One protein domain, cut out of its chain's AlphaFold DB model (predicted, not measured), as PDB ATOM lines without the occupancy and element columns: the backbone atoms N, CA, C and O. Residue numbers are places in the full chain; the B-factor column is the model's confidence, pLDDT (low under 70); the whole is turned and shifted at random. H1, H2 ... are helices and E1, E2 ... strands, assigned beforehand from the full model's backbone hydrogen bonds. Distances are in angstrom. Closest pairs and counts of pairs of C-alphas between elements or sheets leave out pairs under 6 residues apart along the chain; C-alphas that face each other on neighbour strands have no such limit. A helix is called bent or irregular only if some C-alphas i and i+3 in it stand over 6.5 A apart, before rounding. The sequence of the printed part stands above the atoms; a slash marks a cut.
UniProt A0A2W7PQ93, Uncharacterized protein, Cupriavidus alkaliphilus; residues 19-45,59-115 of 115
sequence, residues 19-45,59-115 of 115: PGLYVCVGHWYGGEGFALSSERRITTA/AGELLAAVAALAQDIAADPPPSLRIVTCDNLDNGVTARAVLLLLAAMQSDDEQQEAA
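This is residues 19 to 45 and 59 to 115 of the 115 residues of an uncharacterized protein of Cupriavidus alkaliphilus (UniProt A0A2W7PQ93). A small sheet of three strands, the longer E1 and E2 and the shorter E3, is covered on one face by two helices, H1 and H2, which lie side by side and run along the strands; the other face is bare. Residues 110 to 115, of which 110 to 113 belong to H2, stick out beyond this two-layer body. The printed part has 84 residues, with two named helices and three named strands in the order E1, E2, H1, E3, H2. The sheet's order is E2, E1, E3, mixed, and the class is mixed, helices and strands. The whole is compact, with a radius of gyration of the C-alphas of 13.6 A and spans of 46 by 32 by 18 A.

E1, residues 20 to 27, begins at C-alpha 20 (-4.745, 16.856, 41.356) and is 23.1 A long. E2, residues 34 to 41, measures 23.4 A. H1, residues 59 to 75, measures 24.3 A, and E3, residues 81 to 85, 13.2 A. H2, residues 91 to 113, measures 33.3 A and ends at C-alpha 113 (7.146, 32.189, 51.997). H2 has a kink of 28 degrees near residue 105 and is only just irregular: C-alphas 105 and 108 are 6.6 A apart.

The inner strand E1 forms an antiparallel hairpin with E2, with N 24 and O 37 at 2.8 A. E1 and E3 are parallel, at 14 degrees, with N 23 and O 82 at 2.8 A. H1 is on the sheet over E2 and E1, at a height of 9.9 A; its closest C-alphas to E2 are those of Leu 62 and Phe 34, 6.2 A apart. H2 is on the same face, over E1 and E3, at a height of 10.8 A; its closest C-alphas to E3 are those of Thr 94 and Thr 85, 7.0 A apart. H1 and H2 touch at a shallow tilt of 14 degrees, running the same way, with the C-alphas of Ala 74 and Ala 104 closest at 4.8 A. Every O i to N i+4 pair is within hydrogen-bond range in H1, and 15 of 19 are in H2.

The C-alphas of Gly 31 and Ala 115, the two farthest apart, are 47.9 A apart. Residues 46 to 58 are not printed, and C-alphas 45 and 59 are 33.8 A apart across this cut. Of the links that are printed whole, none is long. The mean pLDDT of the printed part is 83.3; it is under 70 at residues 29 to 30, 43 to 45, 87 and 107 to 115.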
ATOM      1  N   PRO A  19      -2.478  12.786  40.041       78.38
ATOM      2  CA  PRO A  19      -3.196  13.363  41.175       78.38
ATOM      3  C   PRO A  19      -3.311  14.890  41.066       78.38
ATOM      4  O   PRO A  19      -2.389  15.567  40.607       78.38
ATOM      5  N   GLY A  20      -4.444  15.435  41.499       85.94
ATOM      6  CA  GLY A  20      -4.745  16.856  41.356       85.94
ATOM      7  C   GLY A  20      -6.236  17.158  41.383       85.94
ATOM      8  O   GLY A  20      -7.069  16.280  41.626       85.94
ATOM      9  N   LEU A  21      -6.565  18.419  41.124       88.69
ATOM     10  CA  LEU A  21      -7.928  18.899  40.971       88.69
ATOM     11  C   LEU A  21      -8.197  19.263  39.513       88.69
ATOM     12  O   LEU A  21      -7.515  20.095  38.916       88.69
ATOM     13  N   TYR A  22      -9.231  18.652  38.954       87.94
ATOM     14  CA  TYR A  22      -9.743  18.956  37.626       87.94
ATOM     15  C   TYR A  22     -11.031  19.743  37.777       87.94
ATOM     16  O   TYR A  22     -11.940  19.289  38.465       87.94
ATOM     17  N   VAL A  23     -11.121  20.902  37.134       89.06
ATOM     18  CA  VAL A  23     -12.301  21.767  37.180       89.06
ATOM     19  C   VAL A  23     -12.781  22.034  35.762       89.06
ATOM     20  O   VAL A  23     -12.001  22.433  34.903       89.06
ATOM     21  N   CYS A  24     -14.065  21.811  35.517       89.56
ATOM     22  CA  CYS A  24     -14.748  22.123  34.273       89.56
ATOM     23  C   CYS A  24     -15.805  23.199  34.534       89.56
ATOM     24  O   CYS A  24     -16.676  23.011  35.385       89.56
ATOM     25  N   VAL A  25     -15.732  24.306  33.797       86.44
ATOM     26  CA  VAL A  25     -16.662  25.438  33.883       86.44
ATOM     27  C   VAL A  25     -17.334  25.619  32.527       86.44
ATOM     28  O   VAL A  25     -16.658  25.794  31.511       86.44
ATOM     29  N   GLY A  26     -18.663  25.594  32.476       87.31
ATOM     30  CA  GLY A  26     -19.347  25.713  31.194       87.31
ATOM     31  C   GLY A  26     -20.860  25.733  31.265       87.31
ATOM     32  O   GLY A  26     -21.452  25.883  32.330       87.31
ATOM     33  N   HIS A  27     -21.490  25.578  30.104       83.81
ATOM     34  CA  HIS A  27     -22.938  25.422  30.010       83.81
ATOM     35  C   HIS A  27     -23.387  24.046  30.497       83.81
ATOM     36  O   HIS A  27     -22.680  23.045  30.342       83.81
ATOM     37  N   TRP A  28     -24.591  23.987  31.061       80.62
ATOM     38  CA  TRP A  28     -25.192  22.714  31.429       80.62
ATOM     39  C   TRP A  28     -25.518  21.892  30.171       80.62
ATOM     40  O   TRP A  28     -26.245  22.333  29.288       80.62
ATOM     41  N   TYR A  29     -25.015  20.656  30.093       68.44
ATOM     42  CA  TYR A  29     -25.225  19.797  28.919       68.44
ATOM     43  C   TYR A  29     -26.702  19.414  28.692       68.44
ATOM     44  O   TYR A  29     -27.094  19.066  27.581       68.44
ATOM     45  N   GLY A  30     -27.529  19.441  29.740       69.50
ATOM     46  CA  GLY A  30     -28.919  18.983  29.690       69.50
ATOM     47  C   GLY A  30     -29.967  20.080  29.491       69.50
ATOM     48  O   GLY A  30     -31.135  19.793  29.739       69.50
ATOM     49  N   GLY A  31     -29.589  21.311  29.127       72.81
ATOM     50  CA  GLY A  31     -30.549  22.400  28.920       72.81
ATOM     51  C   GLY A  31     -29.947  23.790  29.102       72.81
ATOM     52  O   GLY A  31     -28.787  24.019  28.779       72.81
ATOM     53  N   GLU A  32     -30.752  24.717  29.612       81.56
ATOM     54  CA  GLU A  32     -30.319  26.085  29.903       81.56
ATOM     55  C   GLU A  32     -29.501  26.168  31.201       81.56
ATOM     56  O   GLU A  32     -29.569  25.288  32.065       81.56
ATOM     57  N   GLY A  33     -28.722  27.245  31.322       85.25
ATOM     58  CA  GLY A  33     -27.889  27.537  32.483       85.25
ATOM     59  C   GLY A  33     -26.450  27.038  32.363       85.25
ATOM     60  O   GLY A  33     -25.905  26.803  31.274       85.25
ATOM     61  N   PHE A  34     -25.816  26.905  33.521       88.06
ATOM     62  CA  PHE A  34     -24.388  26.688  33.679       88.06
ATOM     63  C   PHE A  34     -24.102  25.529  34.629       88.06
ATOM     64  O   PHE A  34     -24.933  25.135  35.449       88.06
ATOM     65  N   ALA A  35     -22.900  24.980  34.520       86.19
ATOM     66  CA  ALA A  35     -22.404  23.948  35.400       86.19
ATOM     67  C   ALA A  35     -20.929  24.169  35.741       86.19
ATOM     68  O   ALA A  35     -20.105  24.502  34.887       86.19
ATOM     69  N   LEU A  36     -20.621  23.911  37.004       86.81
ATOM     70  CA  LEU A  36     -19.280  23.726  37.526       86.81
ATOM     71  C   LEU A  36     -19.150  22.260  37.919       86.81
ATOM     72  O   LEU A  36     -19.915  21.780  38.754       86.81
ATOM     73  N   SER A  37     -18.180  21.550  37.355       88.44
ATOM     74  CA  SER A  37     -17.810  20.221  37.832       88.44
ATOM     75  C   SER A  37     -16.374  20.226  38.317       88.44
ATOM     76  O   SER A  37     -15.502  20.771  37.647       88.44
ATOM     77  N   SER A  38     -16.124  19.614  39.469       86.19
ATOM     78  CA  SER A  38     -14.779  19.409  39.985       86.19
ATOM     79  C   SER A  38     -14.548  17.951  40.357       86.19
ATOM     80  O   SER A  38     -15.451  17.246  40.811       86.19
ATOM     81  N   GLU A  39     -13.325  17.487  40.142       85.62
ATOM     82  CA  GLU A  39     -12.885  16.136  40.449       85.62
ATOM     83  C   GLU A  39     -11.508  16.186  41.103       85.62
ATOM     84  O   GLU A  39     -10.521  16.554  40.461       85.62
ATOM     85  N   ARG A  40     -11.436  15.795  42.379       83.06
ATOM     86  CA  ARG A  40     -10.173  15.651  43.106       83.06
ATOM     87  C   ARG A  40      -9.703  14.202  43.040       83.06
ATOM     88  O   ARG A  40     -10.412  13.281  43.463       83.06
ATOM     89  N   ARG A  41      -8.484  14.005  42.542       77.25
ATOM     90  CA  ARG A  41      -7.783  12.720  42.505       77.25
ATOM     91  C   ARG A  41      -6.626  12.719  43.479       77.25
ATOM     92  O   ARG A  41      -5.750  13.572  43.412       77.25
ATOM     93  N   ILE A  42      -6.629  11.714  44.345       70.56
ATOM     94  CA  ILE A  42      -5.602  11.510  45.370       70.56
ATOM     95  C   ILE A  42      -4.535  10.527  44.863       70.56
ATOM     96  O   ILE A  42      -3.378  10.594  45.260       70.56
ATOM     97  N   THR A  43      -4.901   9.626  43.946       66.88
ATOM     98  CA  THR A  43      -4.000   8.628  43.358       66.88
ATOM     99  C   THR A  43      -4.180   8.567  41.842       66.88
ATOM    100  O   THR A  43      -5.153   9.089  41.297       66.88
ATOM    101  N   THR A  44      -3.244   7.913  41.152       63.59
ATOM    102  CA  THR A  44      -3.311   7.637  39.706       63.59
ATOM    103  C   THR A  44      -4.351   6.573  39.340       63.59
ATOM    104  O   THR A  44      -4.557   6.290  38.161       63.59
ATOM    105  N   ALA A  45      -5.018   5.963  40.327       60.84
ATOM    106  CA  ALA A  45      -6.064   4.989  40.071       60.84
ATOM    107  C   ALA A  45      -7.272   5.656  39.392       60.84
ATOM    108  O   ALA A  45      -7.632   6.791  39.691       60.84
ATOM    109  N   ALA A  59     -24.971  33.285  35.084       91.19
ATOM    110  CA  ALA A  59     -23.538  33.492  35.240       91.19
ATOM    111  C   ALA A  59     -23.140  33.916  36.666       91.19
ATOM    112  O   ALA A  59     -22.021  33.633  37.090       91.19
ATOM    113  N   GLY A  60     -24.026  34.590  37.404       94.12
ATOM    114  CA  GLY A  60     -23.784  34.992  38.788       94.12
ATOM    115  C   GLY A  60     -23.743  33.782  39.716       94.12
ATOM    116  O   GLY A  60     -22.792  33.632  40.480       94.12
ATOM    117  N   GLU A  61     -24.709  32.873  39.588       94.25
ATOM    118  CA  GLU A  61     -24.731  31.611  40.334       94.25
ATOM    119  C   GLU A  61     -23.534  30.715  39.992       94.25
ATOM    120  O   GLU A  61     -22.937  30.106  40.885       94.25
ATOM    121  N   LEU A  62     -23.122  30.677  38.719       92.06
ATOM    122  CA  LEU A  62     -21.898  29.984  38.319       92.06
ATOM    123  C   LEU A  62     -20.668  30.569  39.020       92.06
ATOM    124  O   LEU A  62     -19.870  29.824  39.585       92.06
ATOM    125  N   LEU A  63     -20.503  31.894  38.987       95.56
ATOM    126  CA  LEU A  63     -19.357  32.559  39.606       95.56
ATOM    127  C   LEU A  63     -19.365  32.411  41.131       95.56
ATOM    128  O   LEU A  63     -18.298  32.256  41.717       95.56
ATOM    129  N   ALA A  64     -20.538  32.382  41.767       95.81
ATOM    130  CA  ALA A  64     -20.664  32.080  43.190       95.81
ATOM    131  C   ALA A  64     -20.208  30.646  43.509       95.81
ATOM    132  O   ALA A  64     -19.445  30.438  44.452       95.81
ATOM    133  N   ALA A  65     -20.601  29.662  42.692       92.88
ATOM    134  CA  ALA A  65     -20.138  28.284  42.840       92.88
ATOM    135  C   ALA A  65     -18.618  28.158  42.622       92.88
ATOM    136  O   ALA A  65     -17.945  27.440  43.361       92.88
ATOM    137  N   VAL A  66     -18.067  28.879  41.638       95.44
ATOM    138  CA  VAL A  66     -16.619  28.935  41.395       95.44
ATOM    139  C   VAL A  66     -15.889  29.580  42.573       95.44
ATOM    140  O   VAL A  66     -14.863  29.061  42.993       95.44
ATOM    141  N   ALA A  67     -16.419  30.666  43.137       96.25
ATOM    142  CA  ALA A  67     -15.838  31.325  44.302       96.25
ATOM    143  C   ALA A  67     -15.846  30.419  45.544       96.25
ATOM    144  O   ALA A  67     -14.856  30.376  46.267       96.25
ATOM    145  N   ALA A  68     -16.919  29.654  45.769       95.25
ATOM    146  CA  ALA A  68     -16.967  28.667  46.846       95.25
ATOM    147  C   ALA A  68     -15.910  27.564  46.653       95.25
ATOM    148  O   ALA A  68     -15.172  27.247  47.580       95.25
ATOM    149  N   LEU A  69     -15.764  27.038  45.431       93.44
ATOM    150  CA  LEU A  69     -14.706  26.074  45.124       93.44
ATOM    151  C   LEU A  69     -13.303  26.682  45.286       93.44
ATOM    152  O   LEU A  69     -12.393  26.001  45.744       93.44
ATOM    153  N   ALA A  70     -13.117  27.950  44.921       94.75
ATOM    154  CA  ALA A  70     -11.859  28.664  45.115       94.75
ATOM    155  C   ALA A  70     -11.502  28.781  46.610       94.75
ATOM    156  O   ALA A  70     -10.348  28.592  46.975       94.75
ATOM    157  N   GLN A  71     -12.482  29.006  47.491       93.31
ATOM    158  CA  GLN A  71     -12.258  28.980  48.943       93.31
ATOM    159  C   GLN A  71     -11.843  27.585  49.433       93.31
ATOM    160  O   GLN A  71     -10.891  27.476  50.200       93.31
ATOM    161  N   ASP A  72     -12.502  26.526  48.950       91.69
ATOM    162  CA  ASP A  72     -12.126  25.143  49.275       91.69
ATOM    163  C   ASP A  72     -10.698  24.812  48.801       91.69
ATOM    164  O   ASP A  72      -9.955  24.131  49.503       91.69
ATOM    165  N   ILE A  73     -10.301  25.302  47.619       91.81
ATOM    166  CA  ILE A  73      -8.939  25.155  47.083       91.81
ATOM    167  C   ILE A  73      -7.928  25.886  47.961       91.81
ATOM    168  O   ILE A  73      -6.902  25.306  48.281       91.81
ATOM    169  N   ALA A  74      -8.208  27.125  48.362       91.12
ATOM    170  CA  ALA A  74      -7.295  27.886  49.209       91.12
ATOM    171  C   ALA A  74      -7.116  27.238  50.596       91.12
ATOM    172  O   ALA A  74      -6.043  27.324  51.179       91.12
ATOM    173  N   ALA A  75      -8.154  26.582  51.127       88.94
ATOM    174  CA  ALA A  75      -8.096  25.906  52.423       88.94
ATOM    175  C   ALA A  75      -7.400  24.531  52.380       88.94
ATOM    176  O   ALA A  75      -6.850  24.085  53.386       88.94
ATOM    177  N   ASP A  76      -7.462  23.839  51.244       87.06
ATOM    178  CA  ASP A  76      -6.808  22.548  51.005       87.06
ATOM    179  C   ASP A  76      -6.275  22.541  49.563       87.06
ATOM    180  O   ASP A  76      -6.969  22.062  48.659       87.06
ATOM    181  N   PRO A  77      -5.078  23.097  49.298       88.62
ATOM    182  CA  PRO A  77      -4.552  23.229  47.941       88.62
ATOM    183  C   PRO A  77      -4.264  21.869  47.291       88.62
ATOM    184  O   PRO A  77      -3.624  20.998  47.886       88.62
ATOM    185  N   PRO A  78      -4.741  21.615  46.059       86.25
ATOM    186  CA  PRO A  78      -4.385  20.404  45.338       86.25
ATOM    187  C   PRO A  78      -2.932  20.483  44.843       86.25
ATOM    188  O   PRO A  78      -2.463  21.558  44.488       86.25
ATOM    189  N   PRO A  79      -2.237  19.345  44.668       84.75
ATOM    190  CA  PRO A  79      -0.868  19.332  44.135       84.75
ATOM    191  C   PRO A  79      -0.773  19.855  42.692       84.75
ATOM    192  O   PRO A  79       0.297  20.219  42.218       84.75
ATOM    193  N   SER A  80      -1.888  19.847  41.960       87.50
ATOM    194  CA  SER A  80      -2.011  20.489  40.657       87.50
ATOM    195  C   SER A  80      -3.459  20.889  40.399       87.50
ATOM    196  O   SER A  80      -4.390  20.222  40.862       87.50
ATOM    197  N   LEU A  81      -3.648  21.956  39.625       89.75
ATOM    198  CA  LEU A  81      -4.954  22.417  39.171       89.75
ATOM    199  C   LEU A  81      -5.003  22.411  37.644       89.75
ATOM    200  O   LEU A  81      -4.172  23.028  36.978       89.75
ATOM    201  N   ARG A  82      -6.016  21.751  37.078       89.19
ATOM    202  CA  ARG A  82      -6.343  21.837  35.651       89.19
ATOM    203  C   ARG A  82      -7.734  22.421  35.485       89.19
ATOM    204  O   ARG A  82      -8.709  21.850  35.968       89.19
ATOM    205  N   ILE A  83      -7.816  23.512  34.734       89.94
ATOM    206  CA  ILE A  83      -9.067  24.196  34.416       89.94
ATOM    207  C   ILE A  83      -9.421  23.904  32.957       89.94
ATOM    208  O   ILE A  83      -8.573  23.991  32.070       89.94
ATOM    209  N   VAL A  84     -10.671  23.530  32.714       88.62
ATOM    210  CA  VAL A  84     -11.252  23.317  31.388       88.62
ATOM    211  C   VAL A  84     -12.487  24.196  31.272       88.62
ATOM    212  O   VAL A  84     -13.331  24.213  32.167       88.62
ATOM    213  N   THR A  85     -12.603  24.922  30.168       85.81
ATOM    214  CA  THR A  85     -13.729  25.821  29.899       85.81
ATOM    215  C   THR A  85     -14.417  25.411  28.604       85.81
ATOM    216  O   THR A  85     -13.759  24.925  27.687       85.81
ATOM    217  N   CYS A  86     -15.735  25.578  28.516       81.44
ATOM    218  CA  CYS A  86     -16.458  25.331  27.266       81.44
ATOM    219  C   CYS A  86     -16.228  26.453  26.240       81.44
ATOM    220  O   CYS A  86     -16.314  27.626  26.591       81.44
ATOM    221  N   ASP A  87     -16.058  26.086  24.965       68.56
ATOM    222  CA  ASP A  87     -15.703  27.001  23.860       68.56
ATOM    223  C   ASP A  87     -16.705  28.143  23.594       68.56
ATOM    224  O   ASP A  87     -16.353  29.132  22.960       68.56
ATOM    225  N   ASN A  88     -17.949  28.026  24.073       79.56
ATOM    226  CA  ASN A  88     -19.019  29.011  23.847       79.56
ATOM    227  C   ASN A  88     -19.413  29.795  25.109       79.56
ATOM    228  O   ASN A  88     -20.450  30.457  25.115       79.56
ATOM    229  N   LEU A  89     -18.646  29.680  26.195       82.25
ATOM    230  CA  LEU A  89     -18.900  30.455  27.405       82.25
ATOM    231  C   LEU A  89     -18.518  31.924  27.167       82.25
ATOM    232  O   LEU A  89     -17.519  32.203  26.507       82.25
ATOM    233  N   ASP A  90     -19.285  32.869  27.721       89.44
ATOM    234  CA  ASP A  90     -18.939  34.294  27.643       89.44
ATOM    235  C   ASP A  90     -17.491  34.542  28.107       89.44
ATOM    236  O   ASP A  90     -17.050  34.014  29.135       89.44
ATOM    237  N   ASN A  91     -16.747  35.364  27.362       89.94
ATOM    238  CA  ASN A  91     -15.331  35.619  27.632       89.94
ATOM    239  C   ASN A  91     -15.109  36.260  29.009       89.94
ATOM    240  O   ASN A  91     -14.138  35.938  29.693       89.94
ATOM    241  N   GLY A  92     -16.011  37.147  29.438       93.38
ATOM    242  CA  GLY A  92     -15.935  37.797  30.742       93.38
ATOM    243  C   GLY A  92     -16.225  36.833  31.891       93.38
ATOM    244  O   GLY A  92     -15.576  36.908  32.934       93.38
ATOM    245  N   VAL A  93     -17.173  35.913  31.713       90.81
ATOM    246  CA  VAL A  93     -17.452  34.838  32.682       90.81
ATOM    247  C   VAL A  93     -16.276  33.865  32.761       90.81
ATOM    248  O   VAL A  93     -15.805  33.566  33.858       90.81
ATOM    249  N   THR A  94     -15.752  33.444  31.609       92.62
ATOM    250  CA  THR A  94     -14.579  32.566  31.493       92.62
ATOM    251  C   THR A  94     -13.376  33.155  32.222       92.62
ATOM    252  O   THR A  94     -12.810  32.508  33.102       92.62
ATOM    253  N   ALA A  95     -13.017  34.406  31.917       95.00
ATOM    254  CA  ALA A  95     -11.870  35.069  32.528       95.00
ATOM    255  C   ALA A  95     -12.011  35.179  34.052       95.00
ATOM    256  O   ALA A  95     -11.081  34.840  34.778       95.00
ATOM    257  N   ARG A  96     -13.183  35.594  34.556       96.25
ATOM    258  CA  ARG A  96     -13.431  35.697  36.005       96.25
ATOM    259  C   ARG A  96     -13.343  34.344  36.703       96.25
ATOM    260  O   ARG A  96     -12.725  34.256  37.758       96.25
ATOM    261  N   ALA A  97     -13.925  33.298  36.117       93.38
ATOM    262  CA  ALA A  97     -13.878  31.961  36.695       93.38
ATOM    263  C   ALA A  97     -12.441  31.422  36.770       93.38
ATOM    264  O   ALA A  97     -12.027  30.912  37.808       93.38
ATOM    265  N   VAL A  98     -11.663  31.584  35.695       94.69
ATOM    266  CA  VAL A  98     -10.253  31.172  35.653       94.69
ATOM    267  C   VAL A  98      -9.425  31.952  36.674       94.69
ATOM    268  O   VAL A  98      -8.669  31.342  37.424       94.69
ATOM    269  N   LEU A  99      -9.595  33.276  36.751       95.62
ATOM    270  CA  LEU A  99      -8.865  34.118  37.703       95.62
ATOM    271  C   LEU A  99      -9.134  33.721  39.157       95.62
ATOM    272  O   LEU A  99      -8.188  33.618  39.927       95.62
ATOM    273  N   LEU A 100     -10.391  33.453  39.528       95.38
ATOM    274  CA  LEU A 100     -10.742  33.016  40.886       95.38
ATOM    275  C   LEU A 100     -10.039  31.708  41.273       95.38
ATOM    276  O   LEU A 100      -9.493  31.597  42.366       95.38
ATOM    277  N   LEU A 101     -10.039  30.727  40.368       94.00
ATOM    278  CA  LEU A 101      -9.438  29.417  40.619       94.00
ATOM    279  C   LEU A 101      -7.906  29.478  40.664       94.00
ATOM    280  O   LEU A 101      -7.297  28.785  41.474       94.00
ATOM    281  N   LEU A 102      -7.282  30.299  39.814       94.06
ATOM    282  CA  LEU A 102      -5.832  30.500  39.832       94.06
ATOM    283  C   LEU A 102      -5.381  31.287  41.066       94.06
ATOM    284  O   LEU A 102      -4.391  30.907  41.679       94.06
ATOM    285  N   ALA A 103      -6.115  32.329  41.465       92.88
ATOM    286  CA  ALA A 103      -5.806  33.094  42.672       92.88
ATOM    287  C   ALA A 103      -5.836  32.204  43.923       92.88
ATOM    288  O   ALA A 103      -4.943  32.288  44.755       92.88
ATOM    289  N   ALA A 104      -6.801  31.283  44.015       91.69
ATOM    290  CA  ALA A 104      -6.877  30.332  45.121       91.69
ATOM    291  C   ALA A 104      -5.671  29.385  45.228       91.69
ATOM    292  O   ALA A 104      -5.365  28.933  46.325       91.69
ATOM    293  N   MET A 105      -4.990  29.088  44.115       87.88
ATOM    294  CA  MET A 105      -3.758  28.291  44.126       87.88
ATOM    295  C   MET A 105      -2.546  29.078  44.637       87.88
ATOM    296  O   MET A 105      -1.611  28.462  45.128       87.88
ATOM    297  N   GLN A 106      -2.544  30.409  44.500       79.31
ATOM    298  CA  GLN A 106      -1.410  31.261  44.886       79.31
ATOM    299  C   GLN A 106      -1.426  31.661  46.364       79.31
ATOM    300  O   GLN A 106      -0.379  31.987  46.915       79.31
ATOM    301  N   SER A 107      -2.588  31.609  47.017       63.00
ATOM    302  CA  SER A 107      -2.728  32.000  48.424       63.00
ATOM    303  C   SER A 107      -1.880  31.165  49.399       63.00
ATOM    304  O   SER A 107      -1.589  31.652  50.484       63.00
ATOM    305  N   ASP A 108      -1.474  29.940  49.037       56.34
ATOM    306  CA  ASP A 108      -0.628  29.078  49.885       56.34
ATOM    307  C   ASP A 108       0.877  29.332  49.670       56.34
ATOM    308  O   ASP A 108       1.644  29.302  50.631       56.34
ATOM    309  N   ASP A 109       1.292  29.680  48.442       55.03
ATOM    310  CA  ASP A 109       2.688  30.035  48.131       55.03
ATOM    311  C   ASP A 109       3.122  31.275  48.939       55.03
ATOM    312  O   ASP A 109       4.189  31.281  49.553       55.03
ATOM    313  N   GLU A 110       2.260  32.299  49.030       55.72
ATOM    314  CA  GLU A 110       2.531  33.507  49.829       55.72
ATOM    315  C   GLU A 110       2.514  33.239  51.346       55.72
ATOM    316  O   GLU A 110       3.250  33.879  52.099       55.72
ATOM    317  N   GLN A 111       1.695  32.291  51.824       52.59
ATOM    318  CA  GLN A 111       1.666  31.915  53.243       52.59
ATOM    319  C   GLN A 111       2.865  31.045  53.650       52.59
ATOM    320  O   GLN A 111       3.308  31.149  54.795       52.59
ATOM    321  N   GLN A 112       3.407  30.225  52.744       50.03
ATOM    322  CA  GLN A 112       4.616  29.429  52.986       50.03
ATOM    323  C   GLN A 112       5.907  30.252  52.900       50.03
ATOM    324  O   GLN A 112       6.839  29.968  53.647       50.03
ATOM    325  N   GLU A 113       5.982  31.282  52.050       48.78
ATOM    326  CA  GLU A 113       7.146  32.189  51.997       48.78
ATOM    327  C   GLU A 113       7.244  33.129  53.214       48.78
ATOM    328  O   GLU A 113       8.325  33.630  53.528       48.78
ATOM    329  N   ALA A 114       6.129  33.376  53.907       48.84
ATOM    330  CA  ALA A 114       6.057  34.284  55.050       48.84
ATOM    331  C   ALA A 114       6.276  33.618  56.430       48.84
ATOM    332  O   ALA A 114       6.242  34.329  57.441       48.84
ATOM    333  N   ALA A 115       6.475  32.293  56.490       45.97
ATOM    334  CA  ALA A 115       6.618  31.494  57.719       45.97
ATOM    335  C   ALA A 115       8.052  30.979  57.930       45.97
ATOM    336  O   ALA A 115       8.490  30.960  59.106       45.97
TER     337      ALA A 115